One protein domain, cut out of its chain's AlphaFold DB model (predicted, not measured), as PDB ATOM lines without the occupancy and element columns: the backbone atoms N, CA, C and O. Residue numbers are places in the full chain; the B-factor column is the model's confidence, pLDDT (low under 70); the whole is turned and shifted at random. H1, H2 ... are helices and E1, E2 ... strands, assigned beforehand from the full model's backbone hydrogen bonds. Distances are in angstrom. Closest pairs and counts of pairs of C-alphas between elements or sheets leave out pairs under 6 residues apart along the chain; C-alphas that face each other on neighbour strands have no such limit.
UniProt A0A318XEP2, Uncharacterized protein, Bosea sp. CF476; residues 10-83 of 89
ATOM      1  N   ARG A  10     -25.097 -20.155   9.285       95.19
ATOM      2  CA  ARG A  10     -26.536 -20.266   9.073       95.19
ATOM      3  C   ARG A  10     -26.983 -19.219   8.066       95.19
ATOM      4  O   ARG A  10     -26.843 -18.027   8.320       95.19
ATOM      5  N   VAL A  11     -27.529 -19.670   6.942       93.69
ATOM      6  CA  VAL A  11     -27.906 -18.813   5.816       93.69
ATOM      7  C   VAL A  11     -29.385 -18.956   5.476       93.69
ATOM      8  O   VAL A  11     -29.970 -20.034   5.612       93.69
ATOM      9  N   SER A  12     -29.983 -17.861   5.016       92.62
ATOM     10  CA  SER A  12     -31.325 -17.845   4.433       92.62
ATOM     11  C   SER A  12     -31.212 -17.786   2.916       92.62
ATOM     12  O   SER A  12     -30.320 -17.124   2.383       92.62
ATOM     13  N   LEU A  13     -32.111 -18.471   2.216       90.75
ATOM     14  CA  LEU A  13     -32.093 -18.539   0.756       90.75
ATOM     15  C   LEU A  13     -33.080 -17.541   0.155       90.75
ATOM     16  O   LEU A  13     -34.170 -17.347   0.686       90.75
ATOM     17  N   ALA A  14     -32.705 -16.923  -0.962       87.00
ATOM     18  CA  ALA A  14     -33.543 -15.954  -1.665       87.00
ATOM     19  C   ALA A  14     -34.689 -16.626  -2.440       87.00
ATOM     20  O   ALA A  14     -35.739 -16.023  -2.652       87.00
ATOM     21  N   PHE A  15     -34.498 -17.876  -2.862       82.12
ATOM     22  CA  PHE A  15     -35.490 -18.670  -3.581       82.12
ATOM     23  C   PHE A  15     -35.305 -20.162  -3.313       82.12
ATOM     24  O   PHE A  15     -34.215 -20.626  -2.980       82.12
ATOM     25  N   GLY A  16     -36.416 -20.896  -3.395       82.06
ATOM     26  CA  GLY A  16     -36.483 -22.309  -3.033       82.06
ATOM     27  C   GLY A  16     -35.890 -23.250  -4.074       82.06
ATOM     28  O   GLY A  16     -35.524 -22.869  -5.184       82.06
ATOM     29  N   PHE A  17     -35.869 -24.520  -3.708       82.81
ATOM     30  CA  PHE A  17     -35.524 -25.639  -4.567       82.81
ATOM     31  C   PHE A  17     -36.737 -26.134  -5.359       82.81
ATOM     32  O   PHE A  17     -37.875 -25.695  -5.177       82.81
ATOM     33  N   TYR A  18     -36.498 -27.084  -6.263       79.56
ATOM     34  CA  TYR A  18     -37.571 -27.698  -7.043       79.56
ATOM     35  C   TYR A  18     -38.632 -28.355  -6.144       79.56
ATOM     36  O   TYR A  18     -39.826 -28.160  -6.361       79.56
ATOM     37  N   ASP A  19     -38.188 -29.069  -5.111       78.44
ATOM     38  CA  ASP A  19     -39.012 -29.841  -4.180       78.44
ATOM     39  C   ASP A  19     -39.420 -29.074  -2.911       78.44
ATOM     40  O   ASP A  19     -40.239 -29.572  -2.144       78.44
ATOM     41  N   GLN A  20     -38.866 -27.880  -2.666       75.62
ATOM     42  CA  GLN A  20     -39.066 -27.157  -1.407       75.62
ATOM     43  C   GLN A  20     -38.979 -25.640  -1.593       75.62
ATOM     44  O   GLN A  20     -38.075 -25.143  -2.257       75.62
ATOM     45  N   ASN A  21     -39.867 -24.879  -0.955       79.38
ATOM     46  CA  ASN A  21     -39.741 -23.418  -0.894       79.38
ATOM     47  C   ASN A  21     -38.494 -23.008  -0.084       79.38
ATOM     48  O   ASN A  21     -38.002 -23.782   0.732       79.38
ATOM     49  N   ALA A  22     -37.995 -21.782  -0.272       76.62
ATOM     50  CA  ALA A  22     -36.902 -21.225   0.540       76.62
ATOM     51  C   ALA A  22     -37.393 -20.789   1.927       76.62
ATOM     52  O   ALA A  22     -37.245 -19.640   2.335       76.62
ATOM     53  N   SER A  23     -38.044 -21.698   2.643       79.06
ATOM     54  CA  SER A  23     -38.488 -21.460   4.006       79.06
ATOM     55  C   SER A  23     -37.438 -21.957   4.997       79.06
ATOM     56  O   SER A  23     -37.040 -23.121   4.985       79.06
ATOM     57  N   GLY A  24     -37.032 -21.064   5.899       86.06
ATOM     58  CA  GLY A  24     -36.160 -21.385   7.026       86.06
ATOM     59  C   GLY A  24     -34.678 -21.109   6.787       86.06
ATOM     60  O   GLY A  24     -34.277 -20.406   5.861       86.06
ATOM     61  N   THR A  25     -33.868 -21.642   7.698       92.06
ATOM     62  CA  THR A  25     -32.422 -21.427   7.757       92.06
ATOM     63  C   THR A  25     -31.691 -22.723   7.443       92.06
ATOM     64  O   THR A  25     -32.082 -23.793   7.907       92.06
ATOM     65  N   TYR A  26     -30.600 -22.612   6.695       95.12
ATOM     66  CA  TYR A  26     -29.782 -23.738   6.270       95.12
ATOM     67  C   TYR A  26     -28.377 -23.607   6.848       95.12
ATOM     68  O   TYR A  26     -27.826 -22.509   6.907       95.12
ATOM     69  N   ALA A  27     -27.788 -24.723   7.271       96.81
ATOM     70  CA  ALA A  27     -26.413 -24.754   7.757       96.81
ATOM     71  C   ALA A  27     -25.451 -25.053   6.602       96.81
ATOM     72  O   ALA A  27     -25.660 -26.022   5.873       96.81
ATOM     73  N   VAL A  28     -24.383 -24.272   6.449       97.19
ATOM     74  CA  VAL A  28     -23.309 -24.566   5.491       97.19
ATOM     75  C   VAL A  28     -22.510 -25.764   5.997       97.19
ATOM     76  O   VAL A  28     -21.840 -25.684   7.024       97.19
ATOM     77  N   THR A  29     -22.559 -26.880   5.272       97.75
ATOM     78  CA  THR A  29     -21.834 -28.114   5.620       97.75
ATOM     79  C   THR A  29     -20.524 -28.264   4.855       97.75
ATOM     80  O   THR A  29     -19.625 -28.965   5.317       97.75
ATOM     81  N   ARG A  30     -20.375 -27.604   3.696       97.38
ATOM     82  CA  ARG A  30     -19.145 -27.671   2.891       97.38
ATOM     83  C   ARG A  30     -18.958 -26.454   1.986       97.38
ATOM     84  O   ARG A  30     -19.914 -25.982   1.378       97.38
ATOM     85  N   LEU A  31     -17.706 -26.021   1.835       96.69
ATOM     86  CA  LEU A  31     -17.276 -25.096   0.781       96.69
ATOM     87  C   LEU A  31     -16.912 -25.903  -0.467       96.69
ATOM     88  O   LEU A  31     -16.162 -26.876  -0.372       96.69
ATOM     89  N   LEU A  32     -17.469 -25.544  -1.617       95.06
ATOM     90  CA  LEU A  32     -17.227 -26.252  -2.873       95.06
ATOM     91  C   LEU A  32     -16.297 -25.439  -3.779       95.06
ATOM     92  O   LEU A  32     -16.236 -24.218  -3.641       95.06
ATOM     93  N   PRO A  33     -15.598 -26.089  -4.726       92.69
ATOM     94  CA  PRO A  33     -14.789 -25.380  -5.705       92.69
ATOM     95  C   PRO A  33     -15.590 -24.292  -6.419       92.69
ATOM     96  O   PRO A  33     -16.757 -24.484  -6.771       92.69
ATOM     97  N   THR A  34     -14.946 -23.155  -6.648       90.25
ATOM     98  CA  THR A  34     -15.507 -22.076  -7.454       90.25
ATOM     99  C   THR A  34     -15.760 -22.577  -8.877       90.25
ATOM    100  O   THR A  34     -14.920 -23.264  -9.464       90.25
ATOM    101  N   ARG A  35     -16.916 -22.235  -9.449       86.62
ATOM    102  CA  ARG A  35     -17.235 -22.543 -10.849       86.62
ATOM    103  C   ARG A  35     -16.290 -21.806 -11.804       86.62
ATOM    104  O   ARG A  35     -15.664 -20.812 -11.446       86.62
ATOM    105  N   ALA A  36     -16.264 -22.239 -13.065       84.25
ATOM    106  CA  ALA A  36     -15.474 -21.599 -14.121       84.25
ATOM    107  C   ALA A  36     -15.821 -20.111 -14.348       84.25
ATOM    108  O   ALA A  36     -14.976 -19.351 -14.804       84.25
ATOM    109  N   ASN A  37     -17.042 -19.684 -14.002       83.12
ATOM    110  CA  ASN A  37     -17.485 -18.284 -14.047       83.12
ATOM    111  C   ASN A  37     -17.044 -17.455 -12.818       83.12
ATOM    112  O   ASN A  37     -17.436 -16.298 -12.703       83.12
ATOM    113  N   GLY A  38     -16.280 -18.035 -11.886       86.00
ATOM    114  CA  GLY A  38     -15.855 -17.371 -10.652       86.00
ATOM    115  C   GLY A  38     -16.881 -17.414  -9.513       86.00
ATOM    116  O   GLY A  38     -16.619 -16.862  -8.449       86.00
ATOM    117  N   GLU A  39     -18.022 -18.086  -9.691       87.81
ATOM    118  CA  GLU A  39     -19.074 -18.164  -8.676       87.81
ATOM    119  C   GLU A  39     -18.732 -19.171  -7.565       87.81
ATOM    120  O   GLU A  39     -18.460 -20.351  -7.827       87.81
ATOM    121  N   HIS A  40     -18.779 -18.713  -6.310       92.69
ATOM    122  CA  HIS A  40     -18.598 -19.564  -5.138       92.69
ATOM    123  C   HIS A  40     -19.808 -20.464  -4.902       92.69
ATOM    124  O   HIS A  40     -20.961 -20.045  -5.012       92.69
ATOM    125  N   GLN A  41     -19.525 -21.712  -4.536       94.94
ATOM    126  CA  GLN A  41     -20.542 -22.718  -4.279       94.94
ATOM    127  C   GLN A  41     -20.441 -23.266  -2.861       94.94
ATOM    128  O   GLN A  41     -19.354 -23.399  -2.292       94.94
ATOM    129  N   TYR A  42     -21.594 -23.644  -2.322       96.00
ATOM    130  CA  TYR A  42     -21.732 -24.139  -0.961       96.00
ATOM    131  C   TYR A  42     -22.636 -25.365  -0.941       96.00
ATOM    132  O   TYR A  42     -23.592 -25.466  -1.715       96.00
ATOM    133  N   ARG A  43     -22.352 -26.294  -0.031       96.50
ATOM    134  CA  ARG A  43     -23.298 -27.339   0.354       96.50
ATOM    135  C   ARG A  43     -23.987 -26.920   1.637       96.50
ATOM    136  O   ARG A  43     -23.310 -26.533   2.590       96.50
ATOM    137  N   VAL A  44     -25.311 -26.990   1.644       95.56
ATOM    138  CA  VAL A  44     -26.136 -26.587   2.778       95.56
ATOM    139  C   VAL A  44     -27.093 -27.694   3.189       95.56
ATOM    140  O   VAL A  44     -27.556 -28.454   2.339       95.56
ATOM    141  N   LYS A  45     -27.405 -27.766   4.482       95.12
ATOM    142  CA  LYS A  45     -28.340 -28.725   5.071       95.12
ATOM    143  C   LYS A  45     -29.521 -27.992   5.700       95.12
ATOM    144  O   LYS A  45     -29.321 -27.081   6.505       95.12
ATOM    145  N   GLY A  46     -30.731 -28.354   5.278       91.56
ATOM    146  CA  GLY A  46     -31.982 -27.793   5.796       91.56
ATOM    147  C   GLY A  46     -32.513 -28.560   7.008       91.56
ATOM    148  O   GLY A  46     -31.955 -29.578   7.411       91.56
ATOM    149  N   GLY A  47     -33.628 -28.085   7.572       89.56
ATOM    150  CA  GLY A  47     -34.334 -28.783   8.658       89.56
ATOM    151  C   GLY A  47     -34.960 -30.123   8.244       89.56
ATOM    152  O   GLY A  47     -35.362 -30.900   9.100       89.56
ATOM    153  N   ASP A  48     -35.014 -30.406   6.943       87.88
ATOM    154  CA  ASP A  48     -35.445 -31.677   6.356       87.88
ATOM    155  C   ASP A  48     -34.318 -32.726   6.280       87.88
ATOM    156  O   ASP A  48     -34.476 -33.759   5.633       87.88
ATOM    157  N   ASP A  49     -33.168 -32.447   6.899       88.44
ATOM    158  CA  ASP A  49     -31.954 -33.270   6.912       88.44
ATOM    159  C   ASP A  49     -31.303 -33.495   5.528       88.44
ATOM    160  O   ASP A  49     -30.289 -34.185   5.411       88.44
ATOM    161  N   ARG A  50     -31.822 -32.861   4.469       90.06
ATOM    162  CA  ARG A  50     -31.301 -32.999   3.105       90.06
ATOM    163  C   ARG A  50     -30.193 -31.996   2.823       90.06
ATOM    164  O   ARG A  50     -30.300 -30.809   3.137       90.06
ATOM    165  N   GLU A  51     -29.154 -32.471   2.141       93.44
ATOM    166  CA  GLU A  51     -28.082 -31.624   1.628       93.44
ATOM    167  C   GLU A  51     -28.367 -31.147   0.204       93.44
ATOM    168  O   GLU A  51     -28.763 -31.925  -0.666       93.44
ATOM    169  N   ARG A  52     -28.103 -29.868  -0.059       92.31
ATOM    170  CA  ARG A  52     -28.290 -29.237  -1.368       92.31
ATOM    171  C   ARG A  52     -27.086 -28.378  -1.720       92.31
ATOM    172  O   ARG A  52     -26.413 -27.844  -0.843       92.31
ATOM    173  N   VAL A  53     -26.791 -28.279  -3.012       93.94
ATOM    174  CA  VAL A  53     -25.724 -27.412  -3.523       93.94
ATOM    175  C   VAL A  53     -26.341 -26.101  -3.981       93.94
ATOM    176  O   VAL A  53     -27.246 -26.113  -4.813       93.94
ATOM    177  N   ILE A  54     -25.822 -24.994  -3.463       92.25
ATOM    178  CA  ILE A  54     -26.257 -23.639  -3.799       92.25
ATOM    179  C   ILE A  54     -25.079 -22.802  -4.295       92.25
ATOM    180  O   ILE A  54     -23.916 -23.081  -3.986       92.25
ATOM    181  N   GLY A  55     -25.395 -21.784  -5.086       92.19
ATOM    182  CA  GLY A  55     -24.477 -20.697  -5.414       92.19
ATOM    183  C   GLY A  55     -24.551 -19.580  -4.377       92.19
ATOM    184  O   GLY A  55     -25.551 -19.456  -3.667       92.19
ATOM    185  N   GLU A  56     -23.515 -18.749  -4.297       90.50
ATOM    186  CA  GLU A  56     -23.500 -17.593  -3.391       90.50
ATOM    187  C   GLU A  56     -24.644 -16.606  -3.656       90.50
ATOM    188  O   GLU A  56     -25.200 -16.031  -2.727       90.50
ATOM    189  N   GLU A  57     -25.031 -16.444  -4.921       88.44
ATOM    190  CA  GLU A  57     -26.137 -15.580  -5.352       88.44
ATOM    191  C   GLU A  57     -27.508 -16.013  -4.811       88.44
ATOM    192  O   GLU A  57     -28.440 -15.213  -4.775       88.44
ATOM    193  N   GLN A  58     -27.632 -17.268  -4.371       89.56
ATOM    194  CA  GLN A  58     -28.872 -17.810  -3.813       89.56
ATOM    195  C   GLN A  58     -29.042 -17.476  -2.327       89.56
ATOM    196  O   GLN A  58     -30.103 -17.745  -1.764       89.56
ATOM    197  N   ILE A  59     -28.015 -16.920  -1.679       91.06
ATOM    198  CA  ILE A  59     -28.031 -16.566  -0.259       91.06
ATOM    199  C   ILE A  59     -28.489 -15.113  -0.106       91.06
ATOM    200  O   ILE A  59     -27.976 -14.211  -0.766       91.06
ATOM    201  N   ILE A  60     -29.441 -14.873   0.799       89.75
ATOM    202  CA  ILE A  60     -29.840 -13.514   1.176       89.75
ATOM    203  C   ILE A  60     -28.687 -12.884   1.957       89.75
ATOM    204  O   ILE A  60     -28.359 -13.329   3.057       89.75
ATOM    205  N   VAL A  61     -28.103 -11.821   1.407       85.81
ATOM    206  CA  VAL A  61     -27.084 -11.016   2.087       85.81
ATOM    207  C   VAL A  61     -27.668  -9.631   2.369       85.81
ATOM    208  O   VAL A  61     -28.137  -8.982   1.432       85.81
ATOM    209  N   PRO A  62     -27.663  -9.145   3.626       74.88
ATOM    210  CA  PRO A  62     -28.138  -7.802   3.946       74.88
ATOM    211  C   PRO A  62     -27.414  -6.755   3.088       74.88
ATOM    212  O   PRO A  62     -26.186  -6.714   3.067       74.88
ATOM    213  N   GLY A  63     -28.165  -5.935   2.349       70.44
ATOM    214  CA  GLY A  63     -27.608  -4.915   1.450       70.44
ATOM    215  C   GLY A  63     -27.197  -5.405   0.053       70.44
ATOM    216  O   GLY A  63     -26.828  -4.579  -0.780       70.44
ATOM    217  N   ARG A  64     -27.309  -6.707  -0.250       66.81
ATOM    218  CA  ARG A  64     -27.168  -7.253  -1.610       66.81
ATOM    219  C   ARG A  64     -28.529  -7.761  -2.071       66.81
ATOM    220  O   ARG A  64     -29.028  -8.763  -1.565       66.81
ATOM    221  N   SER A  65     -29.133  -7.085  -3.043       56.66
ATOM    222  CA  SER A  65     -30.329  -7.606  -3.704       56.66
ATOM    223  C   SER A  65     -29.961  -8.924  -4.382       56.66
ATOM    224  O   SER A  65     -29.137  -8.937  -5.296       56.66
ATOM    225  N   ALA A  66     -30.528 -10.036  -3.915       57.09
ATOM    226  CA  ALA A  66     -30.411 -11.302  -4.619       57.09
ATOM    227  C   ALA A  66     -31.104 -11.137  -5.976       57.09
ATOM    228  O   ALA A  66     -32.317 -10.939  -6.040       57.09
ATOM    229  N   SER A  67     -30.334 -11.156  -7.062       54.00
ATOM    230  CA  SER A  67     -30.904 -11.177  -8.403       54.00
ATOM    231  C   SER A  67     -31.654 -12.502  -8.567       54.00
ATOM    232  O   SER A  67     -31.044 -13.559  -8.394       54.00
ATOM    233  N   PRO A  68     -32.956 -12.505  -8.904       51.84
ATOM    234  CA  PRO A  68     -33.693 -13.728  -9.193       51.84
ATOM    235  C   PRO A  68     -33.319 -14.204 -10.606       51.84
ATOM    236  O   PRO A  68     -34.156 -14.284 -11.499       51.84
ATOM    237  N   SER A  69     -32.035 -14.452 -10.864       50.34
ATOM    238  CA  SER A  69     -31.525 -14.743 -12.210       50.34
ATOM    239  C   SER A  69     -31.855 -16.157 -12.683       50.34
ATOM    240  O   SER A  69     -31.675 -16.459 -13.862       50.34
ATOM    241  N   ARG A  70     -32.378 -17.035 -11.819       47.22
ATOM    242  CA  ARG A  70     -32.879 -18.344 -12.244       47.22
ATOM    243  C   ARG A  70     -34.351 -18.521 -11.900       47.22
ATOM    244  O   ARG A  70     -34.663 -18.988 -10.805       47.22
ATOM    245  N   PRO A  71     -35.265 -18.216 -12.842       47.75
ATOM    246  CA  PRO A  71     -36.607 -18.766 -12.760       47.75
ATOM    247  C   PRO A  71     -36.506 -20.285 -12.596       47.75
ATOM    248  O   PRO A  71     -35.590 -20.912 -13.138       47.75
ATOM    249  N   ARG A  72     -37.443 -20.884 -11.846       48.56
ATOM    250  CA  ARG A  72     -37.637 -22.340 -11.833       48.56
ATOM    251  C   ARG A  72     -37.736 -22.768 -13.294       48.56
ATOM    252  O   ARG A  72     -38.741 -22.480 -13.937       48.56
ATOM    253  N   SER A  73     -36.675 -23.362 -13.841       47.66
ATOM    254  CA  SER A  73     -36.683 -23.760 -15.242       47.66
ATOM    255  C   SER A  73     -37.779 -24.803 -15.396       47.66
ATOM    256  O   SER A  73     -37.645 -25.920 -14.901       47.66
ATOM    257  N   ALA A  74     -38.867 -24.438 -16.076       54.41
ATOM    258  CA  ALA A  74     -39.873 -25.397 -16.523       54.41
ATOM    259  C   ALA A  74     -39.258 -26.423 -17.495       54.41
ATOM    260  O   ALA A  74     -39.825 -27.481 -17.740       54.41
ATOM    261  N   HIS A  75     -38.074 -26.114 -18.029       48.69
ATOM    262  CA  HIS A  75     -37.327 -26.938 -18.952       48.69
ATOM    263  C   HIS A  75     -36.187 -27.656 -18.215       48.69
ATOM    264  O   HIS A  75     -35.062 -27.159 -18.130       48.69
ATOM    265  N   ASN A  76     -36.486 -28.824 -17.644       61.22
ATOM    266  CA  ASN A  76     -35.462 -29.779 -17.228       61.22
ATOM    267  C   ASN A  76     -35.310 -30.813 -18.357       61.22
ATOM    268  O   ASN A  76     -36.248 -31.582 -18.589       61.22
ATOM    269  N   PRO A  77     -34.168 -30.851 -19.070       58.66
ATOM    270  CA  PRO A  77     -33.996 -31.755 -20.204       58.66
ATOM    271  C   PRO A  77     -34.137 -33.228 -19.796       58.66
ATOM    272  O   PRO A  77     -34.634 -34.013 -20.591       58.66
ATOM    273  N   ILE A  78     -33.806 -33.589 -18.548       65.38
ATOM    274  CA  ILE A  78     -33.992 -34.952 -18.017       65.38
ATOM    275  C   ILE A  78     -35.483 -35.275 -17.833       65.38
ATOM    276  O   ILE A  78     -35.929 -36.384 -18.110       65.38
ATOM    277  N   THR A  79     -36.284 -34.305 -17.383       61.88
ATOM    278  CA  THR A  79     -37.738 -34.488 -17.233       61.88
ATOM    279  C   THR A  79     -38.415 -34.643 -18.593       61.88
ATOM    280  O   THR A  79     -39.282 -35.497 -18.753       61.88
ATOM    281  N   ASN A  80     -37.988 -33.868 -19.594       62.44
ATOM    282  CA  ASN A  80     -38.533 -33.975 -20.946       62.44
ATOM    283  C   ASN A  80     -38.193 -35.318 -21.600       62.44
ATOM    284  O   ASN A  80     -39.066 -35.914 -22.225       62.44
ATOM    285  N   THR A  81     -36.966 -35.821 -21.432       71.62
ATOM    286  CA  THR A  81     -36.586 -37.131 -21.981       71.62
ATOM    287  C   THR A  81     -37.337 -38.278 -21.308       71.62
ATOM    288  O   THR A  81     -37.774 -39.191 -22.003       71.62
ATOM    289  N   LEU A  82     -37.564 -38.221 -19.990       65.75
ATOM    290  CA  LEU A  82     -38.361 -39.223 -19.267       65.75
ATOM    291  C   LEU A  82     -39.828 -39.254 -19.722       65.75
ATOM    292  O   LEU A  82     -40.381 -40.335 -19.901       65.75
ATOM    293  N   ASN A  83     -40.443 -38.093 -19.962       71.00
ATOM    294  CA  ASN A  83     -41.831 -38.009 -20.434       71.00
ATOM    295  C   ASN A  83     -42.019 -38.508 -21.878       71.00
ATOM    296  O   ASN A  83     -43.138 -38.822 -22.275       71.00
TER     297      ASN A  83
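What this domain is: This is residues 10 to 83 of the 89 residues of an uncharacterized protein of Bosea sp. CF476 (UniProt A0A318XEP2). With little regular structure, this is a strongly twisted sheet with long loops round it, and residues 74 to 83, ending in helix H1, stick out as a free arm. The sheet is a meander, each strand the antiparallel neighbour of the one before, in the order E1 E2 E3 E4. Of 74 printed residues, 28 are in named elements, four strands then one helix, a mixed class. It is only just compact, close to loose, with a radius of gyration of the C-alphas of 13.3 A and spans of 40 by 30 by 23 A.

How they stand to each other: E2, residues 25 to 32, bends by 63 degrees at residue 29. It forms hairpins with E1, residues 10 to 12 (N 11 and O 26, 2.9 A), and E3, residues 41 to 45 (N 43 and O 30, 2.8 A). E3 and E4, residues 51 to 55, form another hairpin (N 42 and O 54, 2.9 A). These pairs are within hydrogen-bond range, as is every O i to N i+4 pair in H1, residues 77 to 83. H1 is not on the sheet.

Where its parts are: First to last C-alpha, E2 measures 19.2 A, E3 13.6 A and E4 13.5 A. C-alpha 10 begins E1 at (-26.536, -20.266, 9.073); C-alpha 83 ends H1 at (-41.831, -38.009, -20.434).

The domain as a whole: The printed part has no cut. The links E1 to E2 and E4 to H1 are long. Residues 64 to 80 and 82 have pLDDT under 70.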